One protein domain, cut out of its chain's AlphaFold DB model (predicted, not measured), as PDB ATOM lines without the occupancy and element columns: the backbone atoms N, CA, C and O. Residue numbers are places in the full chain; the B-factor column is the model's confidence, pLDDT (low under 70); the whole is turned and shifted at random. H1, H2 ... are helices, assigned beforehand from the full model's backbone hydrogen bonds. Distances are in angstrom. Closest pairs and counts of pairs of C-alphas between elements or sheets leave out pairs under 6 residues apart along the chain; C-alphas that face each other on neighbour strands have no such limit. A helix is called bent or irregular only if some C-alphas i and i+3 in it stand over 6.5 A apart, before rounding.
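What this domain is: This is residues 2 to 39 and 124 to 179 of the 355 residues of the protein "Hypothetical protein" of Symbiodinium pilosum (UniProt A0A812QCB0). Two longer helices, H1 and H4, lie side by side and run the same way, and a third, H6, stands about perpendicular to both, making a corner with H4 and reaching from there toward H1. The short helices H2, H3 and H5 lie around this loose core, with H5 farthest out, and residues 131 to 144 make a long loop between H3 and H4. The printed part has 94 residues with six named helices, H1 to H6 in order along the chain, and no named strand; the class is all helix. It is only just loose, close to compact, with a radius of gyration of the C-alphas of 15.2 A, and its outline is flat, spanning 43 by 40 by 21 A.

How they stand to each other: Start with H1, residues 16 to 26. It touches H4, residues 145 to 157, at a shallow tilt of 14 degrees, the same way; look at Tyr 20 and Ile 149, their closest C-alphas, 6.4 A apart. H2, residues 29 to 32, and H1 only just touch, and only at the corner, with 3 pairs of C-alphas within 8 A; the closest are those of Leu 26 and Ala 32, 5.1 A apart. H3, residues 127 to 130, is close to H4 but not clearly touching, the closest C-alphas being those of Cys 128 and Asp 145, 6.9 A apart. H4 touches H6, residues 169 to 179, about perpendicular at 89 degrees, with the C-alphas of Phe 157 and Gln 170 closest at 5.5 A. H1 and H6 are close but not clearly touching: the closest C-alphas, those of Ala 23 and Phe 174, are 7.5 A apart. H5, residues 160 to 164, touches no helix. In H1, H4 and H6 every O i to N i+4 pair is within hydrogen-bond range; in H5 it is 0 of 1, with 0 of 2 O i to N i+3 pairs, and H2 and H3 are too short for an O i to N i+4 pair.

Where its parts are: Find C-alpha 16 at (361.842, 384.559, 212.367); from there H1 runs 15.0 A to C-alpha 26. H2 follows at residues 29 to 32, and H3 at 127 to 130. C-alpha 145 at (357.176, 389.210, 209.196) begins H4, which is 18.0 A long. H5, residues 160 to 164, is only just irregular, with C-alphas 161 and 164 7.0 A apart. H6 runs 15.5 A from C-alpha 169 to C-alpha 179 at (362.092, 373.137, 224.344).

The domain as a whole: The C-alphas of Lys 30 and Gly 139 are the two farthest apart, at 43.5 A. Residues 40 to 123 are not printed, and C-alphas 39 and 124 are 20.7 A apart across this cut. The link from H3 to H4 is long, with 14 residues. Look for low confidence at residues 2 to 14, with pLDDT under 70; the mean of the printed part is 84.3.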
ATOM      1  N   VAL A   2     364.532 366.252 202.180       32.97
ATOM      2  CA  VAL A   2     365.477 366.591 203.253       32.97
ATOM      3  C   VAL A   2     365.819 368.062 203.057       32.97
ATOM      4  O   VAL A   2     366.450 368.411 202.062       32.97
ATOM      5  N   ARG A   3     365.316 368.939 203.925       40.78
ATOM      6  CA  ARG A   3     365.757 370.335 203.971       40.78
ATOM      7  C   ARG A   3     366.679 370.486 205.169       40.78
ATOM      8  O   ARG A   3     366.307 370.160 206.289       40.78
ATOM      9  N   THR A   4     367.897 370.932 204.895       38.16
ATOM     10  CA  THR A   4     368.907 371.285 205.888       38.16
ATOM     11  C   THR A   4     368.455 372.524 206.648       38.16
ATOM     12  O   THR A   4     368.475 373.617 206.086       38.16
ATOM     13  N   VAL A   5     368.107 372.374 207.925       48.00
ATOM     14  CA  VAL A   5     368.201 373.494 208.869       48.00
ATOM     15  C   VAL A   5     369.696 373.785 209.006       48.00
ATOM     16  O   VAL A   5     370.439 372.938 209.502       48.00
ATOM     17  N   GLN A   6     370.172 374.906 208.458       44.44
ATOM     18  CA  GLN A   6     371.590 375.263 208.537       44.44
ATOM     19  C   GLN A   6     372.001 375.396 210.012       44.44
ATOM     20  O   GLN A   6     371.325 376.036 210.811       44.44
ATOM     21  N   GLY A   7     373.081 374.704 210.381       40.78
ATOM     22  CA  GLY A   7     373.462 374.462 211.772       40.78
ATOM     23  C   GLY A   7     373.726 375.731 212.587       40.78
ATOM     24  O   GLY A   7     374.553 376.564 212.209       40.78
ATOM     25  N   CYS A   8     373.052 375.803 213.741       46.59
ATOM     26  CA  CYS A   8     373.218 376.784 214.809       46.59
ATOM     27  C   CYS A   8     374.684 376.951 215.215       46.59
ATOM     28  O   CYS A   8     375.326 375.998 215.644       46.59
ATOM     29  N   GLY A   9     375.160 378.191 215.214       39.06
ATOM     30  CA  GLY A   9     376.229 378.579 216.121       39.06
ATOM     31  C   GLY A   9     376.063 380.003 216.576       39.06
ATOM     32  O   GLY A   9     375.925 380.886 215.735       39.06
ATOM     33  N   SER A  10     375.991 380.191 217.897       41.94
ATOM     34  CA  SER A  10     375.679 381.428 218.651       41.94
ATOM     35  C   SER A  10     374.420 382.225 218.232       41.94
ATOM     36  O   SER A  10     373.959 383.111 218.955       41.94
ATOM     37  N   ALA A  11     373.812 381.875 217.101       45.22
ATOM     38  CA  ALA A  11     372.633 382.461 216.486       45.22
ATOM     39  C   ALA A  11     371.550 381.395 216.288       45.22
ATOM     40  O   ALA A  11     370.956 381.304 215.218       45.22
ATOM     41  N   CYS A  12     371.332 380.539 217.288       52.62
ATOM     42  CA  CYS A  12     370.306 379.517 217.169       52.62
ATOM     43  C   CYS A  12     368.935 380.182 217.031       52.62
ATOM     44  O   CYS A  12     368.530 380.953 217.898       52.62
ATOM     45  N   VAL A  13     368.308 379.940 215.877       59.72
ATOM     46  CA  VAL A  13     366.980 380.410 215.472       59.72
ATOM     47  C   VAL A  13     366.765 381.905 215.727       59.72
ATOM     48  O   VAL A  13     365.761 382.336 216.292       59.72
ATOM     49  N   ARG A  14     367.734 382.737 215.328       66.69
ATOM     50  CA  ARG A  14     367.515 384.188 215.380       66.69
ATOM     51  C   ARG A  14     366.636 384.664 214.241       66.69
ATOM     52  O   ARG A  14     366.071 385.731 214.392       66.69
ATOM     53  N   GLY A  15     366.528 383.944 213.127       83.81
ATOM     54  CA  GLY A  15     365.663 384.355 212.028       83.81
ATOM     55  C   GLY A  15     364.220 383.932 212.273       83.81
ATOM     56  O   GLY A  15     363.944 382.741 212.372       83.81
ATOM     57  N   ILE A  16     363.280 384.880 212.281       89.00
ATOM     58  CA  ILE A  16     361.842 384.559 212.367       89.00
ATOM     59  C   ILE A  16     361.400 383.572 211.260       89.00
ATOM     60  O   ILE A  16     360.569 382.700 211.497       89.00
ATOM     61  N   GLY A  17     362.007 383.633 210.066       88.00
ATOM     62  CA  GLY A  17     361.720 382.698 208.971       88.00
ATOM     63  C   GLY A  17     362.094 381.246 209.292       88.00
ATOM     64  O   GLY A  17     361.347 380.331 208.955       88.00
ATOM     65  N   GLU A  18     363.196 381.026 210.012       89.69
ATOM     66  CA  GLU A  18     363.603 379.693 210.477       89.69
ATOM     67  C   GLU A  18     362.622 379.164 211.531       89.69
ATOM     68  O   GLU A  18     362.284 377.978 211.524       89.69
ATOM     69  N   VAL A  19     362.107 380.050 212.396       90.25
ATOM     70  CA  VAL A  19     361.054 379.704 213.363       90.25
ATOM     71  C   VAL A  19     359.794 379.234 212.642       90.25
ATOM     72  O   VAL A  19     359.207 378.228 213.033       90.25
ATOM     73  N   TYR A  20     359.383 379.925 211.577       92.75
ATOM     74  CA  TYR A  20     358.210 379.541 210.794       92.75
ATOM     75  C   TYR A  20     358.366 378.161 210.144       92.75
ATOM     76  O   TYR A  20     357.448 377.335 210.196       92.75
ATOM     77  N   GLU A  21     359.531 377.875 209.556       91.00
ATOM     78  CA  GLU A  21     359.808 376.547 209.003       91.00
ATOM     79  C   GLU A  21     359.743 375.478 210.096       91.00
ATOM     80  O   GLU A  21     359.069 374.458 209.933       91.00
ATOM     81  N   LEU A  22     360.374 375.743 211.241       91.94
ATOM     82  CA  LEU A  22     360.348 374.849 212.389       91.94
ATOM     83  C   LEU A  22     358.916 374.603 212.891       91.94
ATOM     84  O   LEU A  22     358.528 373.452 213.094       91.94
ATOM     85  N   ALA A  23     358.111 375.655 213.024       93.12
ATOM     86  CA  ALA A  23     356.702 375.575 213.394       93.12
ATOM     87  C   ALA A  23     355.890 374.735 212.411       93.12
ATOM     88  O   ALA A  23     355.100 373.885 212.823       93.12
ATOM     89  N   THR A  24     356.144 374.894 211.112       93.50
ATOM     90  CA  THR A  24     355.484 374.107 210.064       93.50
ATOM     91  C   THR A  24     355.764 372.610 210.229       93.50
ATOM     92  O   THR A  24     354.864 371.787 210.046       93.50
ATOM     93  N   PHE A  25     356.995 372.236 210.590       91.31
ATOM     94  CA  PHE A  25     357.347 370.837 210.842       91.31
ATOM     95  C   PHE A  25     356.785 370.307 212.161       91.31
ATOM     96  O   PHE A  25     356.390 369.143 212.223       91.31
ATOM     97  N   LEU A  26     356.750 371.140 213.202       92.25
ATOM     98  CA  LEU A  26     356.249 370.761 214.520       92.25
ATOM     99  C   LEU A  26     354.720 370.664 214.577       92.25
ATOM    100  O   LEU A  26     354.208 369.904 215.393       92.25
ATOM    101  N   LYS A  27     354.002 371.355 213.683       93.25
ATOM    102  CA  LYS A  27     352.537 371.299 213.578       93.25
ATOM    103  C   LYS A  27     351.997 369.881 213.359       93.25
ATOM    104  O   LYS A  27     350.921 369.553 213.844       93.25
ATOM    105  N   ASP A  28     352.703 369.050 212.594       92.81
ATOM    106  CA  ASP A  28     352.287 367.674 212.304       92.81
ATOM    107  C   ASP A  28     353.206 366.692 213.047       92.81
ATOM    108  O   ASP A  28     354.349 366.495 212.617       92.81
ATOM    109  N   PRO A  29     352.729 366.021 214.115       87.94
ATOM    110  CA  PRO A  29     353.540 365.089 214.897       87.94
ATOM    111  C   PRO A  29     354.192 363.993 214.042       87.94
ATOM    112  O   PRO A  29     355.348 363.632 214.259       87.94
ATOM    113  N   LYS A  30     353.495 363.513 212.998       90.19
ATOM    114  CA  LYS A  30     354.009 362.462 212.105       90.19
ATOM    115  C   LYS A  30     355.146 362.967 211.218       90.19
ATOM    116  O   LYS A  30     355.992 362.176 210.793       90.19
ATOM    117  N   LYS A  31     355.164 364.265 210.897       88.50
ATOM    118  CA  LYS A  31     356.273 364.908 210.175       88.50
ATOM    119  C   LYS A  31     357.392 365.310 211.121       88.50
ATOM    120  O   LYS A  31     358.551 365.174 210.739       88.50
ATOM    121  N   ALA A  32     357.068 365.720 212.346       86.88
ATOM    122  CA  ALA A  32     358.049 366.081 213.356       86.88
ATOM    123  C   ALA A  32     359.030 364.931 213.636       86.88
ATOM    124  O   ALA A  32     360.214 365.159 213.883       86.88
ATOM    125  N   ASP A  33     358.573 363.678 213.582       86.19
ATOM    126  CA  ASP A  33     359.423 362.486 213.741       86.19
ATOM    127  C   ASP A  33     360.359 362.208 212.564       86.19
ATOM    128  O   ASP A  33     361.352 361.502 212.727       86.19
ATOM    129  N   LYS A  34     360.091 362.808 211.405       88.19
ATOM    130  CA  LYS A  34     360.919 362.696 210.198       88.19
ATOM    131  C   LYS A  34     361.921 363.841 210.049       88.19
ATOM    132  O   LYS A  34     362.603 363.903 209.031       88.19
ATOM    133  N   ILE A  35     361.995 364.761 211.016       86.62
ATOM    134  CA  ILE A  35     362.970 365.855 210.984       86.62
ATOM    135  C   ILE A  35     364.372 365.264 211.166       86.62
ATOM    136  O   ILE A  35     364.722 364.763 212.237       86.62
ATOM    137  N   GLU A  36     365.186 365.364 210.119       86.56
ATOM    138  CA  GLU A  36     366.615 365.073 210.168       86.56
ATOM    139  C   GLU A  36     367.383 366.372 210.410       86.56
ATOM    140  O   GLU A  36     367.375 367.288 209.590       86.56
ATOM    141  N   VAL A  37     368.032 366.458 211.570       87.19
ATOM    142  CA  VAL A  37     368.891 367.592 211.920       87.19
ATOM    143  C   VAL A  37     370.276 367.315 211.356       87.19
ATOM    144  O   VAL A  37     370.930 366.359 211.771       87.19
ATOM    145  N   LEU A  38     370.710 368.151 210.415       84.88
ATOM    146  CA  LEU A  38     372.007 368.028 209.762       84.88
ATOM    147  C   LEU A  38     372.970 369.071 210.334       84.88
ATOM    148  O   LEU A  38     372.745 370.272 210.159       84.88
ATOM    149  N   PRO A  39     374.051 368.654 211.010       84.06
ATOM    150  CA  PRO A  39     374.997 369.586 211.596       84.06
ATOM    151  C   PRO A  39     375.944 370.119 210.516       84.06
ATOM    152  O   PRO A  39     377.083 369.686 210.386       84.06
ATOM    153  N   SER A 124     363.353 386.096 218.665       91.94
ATOM    154  CA  SER A 124     363.722 385.938 217.259       91.94
ATOM    155  C   SER A 124     363.686 387.278 216.515       91.94
ATOM    156  O   SER A 124     362.733 388.056 216.558       91.94
ATOM    157  N   LYS A 125     364.764 387.586 215.804       90.56
ATOM    158  CA  LYS A 125     364.927 388.806 215.018       90.56
ATOM    159  C   LYS A 125     364.359 388.614 213.613       90.56
ATOM    160  O   LYS A 125     364.459 387.555 212.995       90.56
ATOM    161  N   CYS A 126     363.766 389.675 213.085       92.38
ATOM    162  CA  CYS A 126     363.231 389.694 211.734       92.38
ATOM    163  C   CYS A 126     363.979 390.725 210.884       92.38
ATOM    164  O   CYS A 126     364.332 391.792 211.388       92.38
ATOM    165  N   SER A 127     364.245 390.420 209.611       91.50
ATOM    166  CA  SER A 127     364.996 391.332 208.733       91.50
ATOM    167  C   SER A 127     364.279 392.671 208.568       91.50
ATOM    168  O   SER A 127     364.928 393.709 208.579       91.50
ATOM    169  N   CYS A 128     362.942 392.668 208.501       94.00
ATOM    170  CA  CYS A 128     362.177 393.911 208.451       94.00
ATOM    171  C   CYS A 128     362.278 394.727 209.751       94.00
ATOM    172  O   CYS A 128     362.344 395.946 209.676       94.00
ATOM    173  N   CYS A 129     362.380 394.080 210.919       93.00
ATOM    174  CA  CYS A 129     362.601 394.753 212.205       93.00
ATOM    175  C   CYS A 129     363.968 395.462 212.227       93.00
ATOM    176  O   CYS A 129     364.098 396.551 212.765       93.00
ATOM    177  N   ALA A 130     364.996 394.830 211.649       93.69
ATOM    178  CA  ALA A 130     366.352 395.382 211.591       93.69
ATOM    179  C   ALA A 130     366.494 396.567 210.617       93.69
ATOM    180  O   ALA A 130     367.506 397.260 210.651       93.69
ATOM    181  N   LEU A 131     365.504 396.769 209.745       95.19
ATOM    182  CA  LEU A 131     365.426 397.860 208.773       95.19
ATOM    183  C   LEU A 131     364.333 398.877 209.149       95.19
ATOM    184  O   LEU A 131     363.839 399.583 208.274       95.19
ATOM    185  N   ASP A 132     363.900 398.901 210.416       96.06
ATOM    186  CA  ASP A 132     362.836 399.774 210.933       96.06
ATOM    187  C   ASP A 132     361.535 399.729 210.111       96.06
ATOM    188  O   ASP A 132     360.812 400.713 209.989       96.06
ATOM    189  N   HIS A 133     361.227 398.565 209.533       96.19
ATOM    190  CA  HIS A 133     360.090 398.360 208.635       96.19
ATOM    191  C   HIS A 133     360.089 399.257 207.390       96.19
ATOM    192  O   HIS A 133     359.027 399.496 206.820       96.19
ATOM    193  N   VAL A 134     361.260 399.671 206.902       97.12
ATOM    194  CA  VAL A 134     361.407 400.449 205.664       97.12
ATOM    195  C   VAL A 134     362.232 399.671 204.638       97.12
ATOM    196  O   VAL A 134     363.324 399.176 204.920       97.12
ATOM    197  N   ASN A 135     361.726 399.556 203.410       96.06
ATOM    198  CA  ASN A 135     362.480 398.964 202.309       96.06
ATOM    199  C   ASN A 135     363.653 399.890 201.924       96.06
ATOM    200  O   ASN A 135     363.410 401.015 201.482       96.06
ATOM    201  N   PRO A 136     364.919 399.438 201.991       96.31
ATOM    202  CA  PRO A 136     366.078 400.302 201.764       96.31
ATOM    203  C   PRO A 136     366.212 400.791 200.315       96.31
ATOM    204  O   PRO A 136     366.964 401.726 200.059       96.31
ATOM    205  N   ARG A 137     365.527 400.158 199.350       97.12
ATOM    206  CA  ARG A 137     365.565 400.562 197.935       97.12
ATOM    207  C   ARG A 137     364.424 401.496 197.549       97.12
ATOM    208  O   ARG A 137     364.656 402.411 196.769       97.12
ATOM    209  N   THR A 138     363.210 401.243 198.038       97.31
ATOM    210  CA  THR A 138     362.016 402.013 197.640       97.31
ATOM    211  C   THR A 138     361.635 403.092 198.650       97.31
ATOM    212  O   THR A 138     360.927 404.026 198.293       97.31
ATOM    213  N   GLY A 139     362.098 402.986 199.898       97.12
ATOM    214  CA  GLY A 139     361.669 403.851 200.999       97.12
ATOM    215  C   GLY A 139     360.247 403.564 201.492       97.12
ATOM    216  O   GLY A 139     359.744 404.285 202.347       97.12
ATOM    217  N   GLU A 140     359.584 402.532 200.966       97.50
ATOM    218  CA  GLU A 140     358.219 402.176 201.351       97.50
ATOM    219  C   GLU A 140     358.195 401.369 202.653       97.50
ATOM    220  O   GLU A 140     359.096 400.566 202.923       97.50
ATOM    221  N   ASN A 141     357.126 401.540 203.436       97.25
ATOM    222  CA  ASN A 141     356.887 400.729 204.627       97.25
ATOM    223  C   ASN A 141     356.603 399.271 204.241       97.25
ATOM    224  O   ASN A 141     355.756 398.999 203.388       97.25
ATOM    225  N   ILE A 142     357.269 398.334 204.912       96.38
ATOM    226  CA  ILE A 142     357.092 396.890 204.725       96.38
ATOM    227  C   ILE A 142     356.357 396.268 205.912       96.38
ATOM    228  O   ILE A 142     356.565 396.637 207.069       96.38
ATOM    229  N   MET A 143     355.494 395.292 205.626       95.12
ATOM    230  CA  MET A 143     354.789 394.542 206.665       95.12
ATOM    231  C   MET A 143     355.783 393.758 207.532       95.12
ATOM    232  O   MET A 143     356.793 393.251 207.050       95.12
ATOM    233  N   CYS A 144     355.494 393.665 208.830       95.31
ATOM    234  CA  CYS A 144     356.328 392.931 209.769       95.31
ATOM    235  C   CYS A 144     356.127 391.411 209.642       95.31
ATOM    236  O   CYS A 144     355.055 390.906 209.983       95.31
ATOM    237  N   ASP A 145     357.178 390.681 209.257       94.31
ATOM    238  CA  ASP A 145     357.176 389.210 209.196       94.31
ATOM    239  C   ASP A 145     356.841 388.570 210.552       94.31
ATOM    240  O   ASP A 145     356.184 387.531 210.607       94.31
ATOM    241  N   ARG A 146     357.241 389.204 211.665       94.19
ATOM    242  CA  ARG A 146     356.929 388.722 213.022       94.19
ATOM    243  C   ARG A 146     355.423 388.651 213.255       94.19
ATOM    244  O   ARG A 146     354.951 387.643 213.767       94.19
ATOM    245  N   LYS A 147     354.677 389.684 212.849       93.69
ATOM    246  CA  LYS A 147     353.218 389.710 213.008       93.69
ATOM    247  C   LYS A 147     352.571 388.579 212.213       93.69
ATOM    248  O   LYS A 147     351.805 387.808 212.771       93.69
ATOM    249  N   LEU A 148     352.965 388.430 210.948       93.56
ATOM    250  CA  LEU A 148     352.457 387.365 210.086       93.56
ATOM    251  C   LEU A 148     352.704 385.974 210.687       93.56
ATOM    252  O   LEU A 148     351.824 385.118 210.665       93.56
ATOM    253  N   ILE A 149     353.900 385.743 211.231       94.19
ATOM    254  CA  ILE A 149     354.259 384.451 211.817       94.19
ATOM    255  C   ILE A 149     353.502 384.215 213.125       94.19
ATOM    256  O   ILE A 149     353.048 383.098 213.352       94.19
ATOM    257  N   PHE A 150     353.289 385.241 213.950       94.56
ATOM    258  CA  PHE A 150     352.516 385.111 215.190       94.56
ATOM    259  C   PHE A 150     351.042 384.811 214.902       94.56
ATOM    260  O   PHE A 150     350.500 383.877 215.487       94.56
ATOM    261  N   ASP A 151     350.437 385.504 213.933       92.75
ATOM    262  CA  ASP A 151     349.065 385.233 213.484       92.75
ATOM    263  C   ASP A 151     348.935 383.775 212.986       92.75
ATOM    264  O   ASP A 151     347.985 383.061 213.307       92.75
ATOM    265  N   MET A 152     349.936 383.278 212.252       94.00
ATOM    266  CA  MET A 152     349.973 381.886 211.791       94.00
ATOM    267  C   MET A 152     350.115 380.876 212.934       94.00
ATOM    268  O   MET A 152     349.471 379.826 212.904       94.00
ATOM    269  N   LEU A 153     350.934 381.173 213.946       93.94
ATOM    270  CA  LEU A 153     351.069 380.327 215.133       93.94
ATOM    271  C   LEU A 153     349.783 380.297 215.948       93.94
ATOM    272  O   LEU A 153     349.410 379.228 216.425       93.94
ATOM    273  N   GLN A 154     349.071 381.418 216.036       91.94
ATOM    274  CA  GLN A 154     347.756 381.473 216.659       91.94
ATOM    275  C   GLN A 154     346.767 380.545 215.942       91.94
ATOM    276  O   GLN A 154     346.068 379.775 216.590       91.94
ATOM    277  N   ILE A 155     346.768 380.534 214.605       92.31
ATOM    278  CA  ILE A 155     345.919 379.627 213.813       92.31
ATOM    279  C   ILE A 155     346.333 378.155 213.990       92.31
ATOM    280  O   ILE A 155     345.496 377.259 213.900       92.31
ATOM    281  N   TRP A 156     347.626 377.867 214.163       93.50
ATOM    282  CA  TRP A 156     348.133 376.489 214.198       93.50
ATOM    283  C   TRP A 156     348.125 375.844 215.577       93.50
ATOM    284  O   TRP A 156     347.951 374.629 215.652       93.50
ATOM    285  N   PHE A 157     348.349 376.630 216.623       90.94
ATOM    286  CA  PHE A 157     348.536 376.159 217.993       90.94
ATOM    287  C   PHE A 157     347.513 376.745 218.970       90.94
ATOM    288  O   PHE A 157     347.524 376.378 220.141       90.94
ATOM    289  N   GLY A 158     346.639 377.646 218.517       87.81
ATOM    290  CA  GLY A 158     345.567 378.194 219.335       87.81
ATOM    291  C   GLY A 158     344.339 377.314 219.386       87.81
ATOM    292  O   GLY A 158     343.900 376.774 218.369       87.81
ATOM    293  N   ASN A 159     343.746 377.236 220.575       85.69
ATOM    294  CA  ASN A 159     342.368 376.804 220.687       85.69
ATOM    295  C   ASN A 159     341.456 377.944 220.215       85.69
ATOM    296  O   ASN A 159     341.751 379.113 220.482       85.69
ATOM    297  N   PRO A 160     340.328 377.634 219.556       81.75
ATOM    298  CA  PRO A 160     339.354 378.644 219.146       81.75
ATOM    299  C   PRO A 160     338.844 379.503 220.314       81.75
ATOM    300  O   PRO A 160     338.492 380.662 220.117       81.75
ATOM    301  N   GLU A 161     338.819 378.937 221.522       82.69
ATOM    302  CA  GLU A 161     338.332 379.588 222.744       82.69
ATOM    303  C   GLU A 161     339.332 380.606 223.316       82.69
ATOM    304  O   GLU A 161     338.928 381.615 223.895       82.69
ATOM    305  N   ASP A 162     340.627 380.411 223.058       78.81
ATOM    306  CA  ASP A 162     341.720 381.253 223.562       78.81
ATOM    307  C   ASP A 162     341.985 382.484 222.672       78.81
ATOM    308  O   ASP A 162     342.935 383.233 222.891       78.81
ATOM    309  N   LEU A 163     341.163 382.720 221.641       75.75
ATOM    310  CA  LEU A 163     341.298 383.884 220.752       75.75
ATOM    311  C   LEU A 163     340.953 385.217 221.440       75.75
ATOM    312  O   LEU A 163     341.230 386.276 220.878       75.75
ATOM    313  N   LEU A 164     340.331 385.171 222.622       79.19
ATOM    314  CA  LEU A 164     339.880 386.345 223.373       79.19
ATOM    315  C   LEU A 164     340.811 386.745 224.532       79.19
ATOM    316  O   LEU A 164     340.548 387.770 225.160       79.19
ATOM    317  N   SER A 165     341.866 385.979 224.848       76.25
ATOM    318  CA  SER A 165     342.803 386.355 225.917       76.25
ATOM    319  C   SER A 165     343.799 387.425 225.454       76.25
ATOM    320  O   SER A 165     344.234 387.432 224.304       76.25
ATOM    321  N   GLU A 166     344.162 388.345 226.354       74.69
ATOM    322  CA  GLU A 166     345.078 389.460 226.050       74.69
ATOM    323  C   GLU A 166     346.537 389.012 225.871       74.69
ATOM    324  O   GLU A 166     347.257 389.575 225.045       74.69
ATOM    325  N   GLU A 167     346.974 387.984 226.599       72.38
ATOM    326  CA  GLU A 167     348.251 387.312 226.348       72.38
ATOM    327  C   GLU A 167     347.996 386.101 225.448       72.38
ATOM    328  O   GLU A 167     347.066 385.352 225.746       72.38
ATOM    329  N   PRO A 168     348.759 385.896 224.356       72.50
ATOM    330  CA  PRO A 168     348.547 384.783 223.440       72.50
ATOM    331  C   PRO A 168     349.173 383.491 224.007       72.50
ATOM    332  O   PRO A 168     350.373 383.265 223.805       72.50
ATOM    333  N   PRO A 169     348.405 382.585 224.659       83.88
ATOM    334  CA  PRO A 169     348.944 381.340 225.225       83.88
ATOM    335  C   PRO A 169     349.592 380.437 224.162       83.88
ATOM    336  O   PRO A 169     350.327 379.502 224.477       83.88
ATOM    337  N   GLN A 170     349.344 380.710 222.880       89.19
ATOM    338  CA  GLN A 170     349.834 379.925 221.753       89.19
ATOM    339  C   GLN A 170     351.353 380.035 221.568       89.19
ATOM    340  O   GLN A 170     351.982 379.075 221.112       89.19
ATOM    341  N   LEU A 171     351.953 381.177 221.926       92.38
ATOM    342  CA  LEU A 171     353.406 381.354 221.842       92.38
ATOM    343  C   LEU A 171     354.120 380.474 222.875       92.38
ATOM    344  O   LEU A 171     355.090 379.801 222.532       92.38
ATOM    345  N   ASP A 172     353.573 380.376 224.089       93.56
ATOM    346  CA  ASP A 172     354.092 379.496 225.140       93.56
ATOM    347  C   ASP A 172     353.962 378.014 224.771       93.56
ATOM    348  O   ASP A 172     354.874 377.222 225.026       93.56
ATOM    349  N   VAL A 173     352.850 377.624 224.133       93.19
ATOM    350  CA  VAL A 173     352.664 376.259 223.613       93.19
ATOM    351  C   VAL A 173     353.745 375.932 222.585       93.19
ATOM    352  O   VAL A 173     354.382 374.877 222.670       93.19
ATOM    353  N   PHE A 174     353.998 376.840 221.640       94.38
ATOM    354  CA  PHE A 174     355.040 376.653 220.637       94.38
ATOM    355  C   PHE A 174     356.444 376.589 221.262       94.38
ATOM    356  O   PHE A 174     357.196 375.648 220.991       94.38
ATOM    357  N   ASP A 175     356.784 377.524 222.151       95.12
ATOM    358  CA  ASP A 175     358.062 377.541 222.868       95.12
ATOM    359  C   ASP A 175     358.280 376.242 223.651       95.12
ATOM    360  O   ASP A 175     359.353 375.631 223.580       95.12
ATOM    361  N   LYS A 176     357.245 375.759 224.347       94.69
ATOM    362  CA  LYS A 176     357.273 374.473 225.050       94.69
ATOM    363  C   LYS A 176     357.532 373.316 224.086       94.69
ATOM    364  O   LYS A 176     358.397 372.483 224.361       94.69
ATOM    365  N   MET A 177     356.863 373.277 222.931       93.12
ATOM    366  CA  MET A 177     357.105 372.248 221.913       93.12
ATOM    367  C   MET A 177     358.551 372.260 221.406       93.12
ATOM    368  O   MET A 177     359.145 371.193 221.233       93.12
ATOM    369  N   VAL A 178     359.155 373.432 221.198       94.00
ATOM    370  CA  VAL A 178     360.570 373.532 220.812       94.00
ATOM    371  C   VAL A 178     361.478 373.016 221.940       94.00
ATOM    372  O   VAL A 178     362.315 372.133 221.720       94.00
ATOM    373  N   ARG A 179     361.275 373.496 223.171       94.50
ATOM    374  CA  ARG A 179     362.092 373.137 224.344       94.50
ATOM    375  C   ARG A 179     361.994 371.662 224.734       94.50
ATOM    376  O   ARG A 179     362.964 371.106 225.255       94.50
TER     377      ARG A 179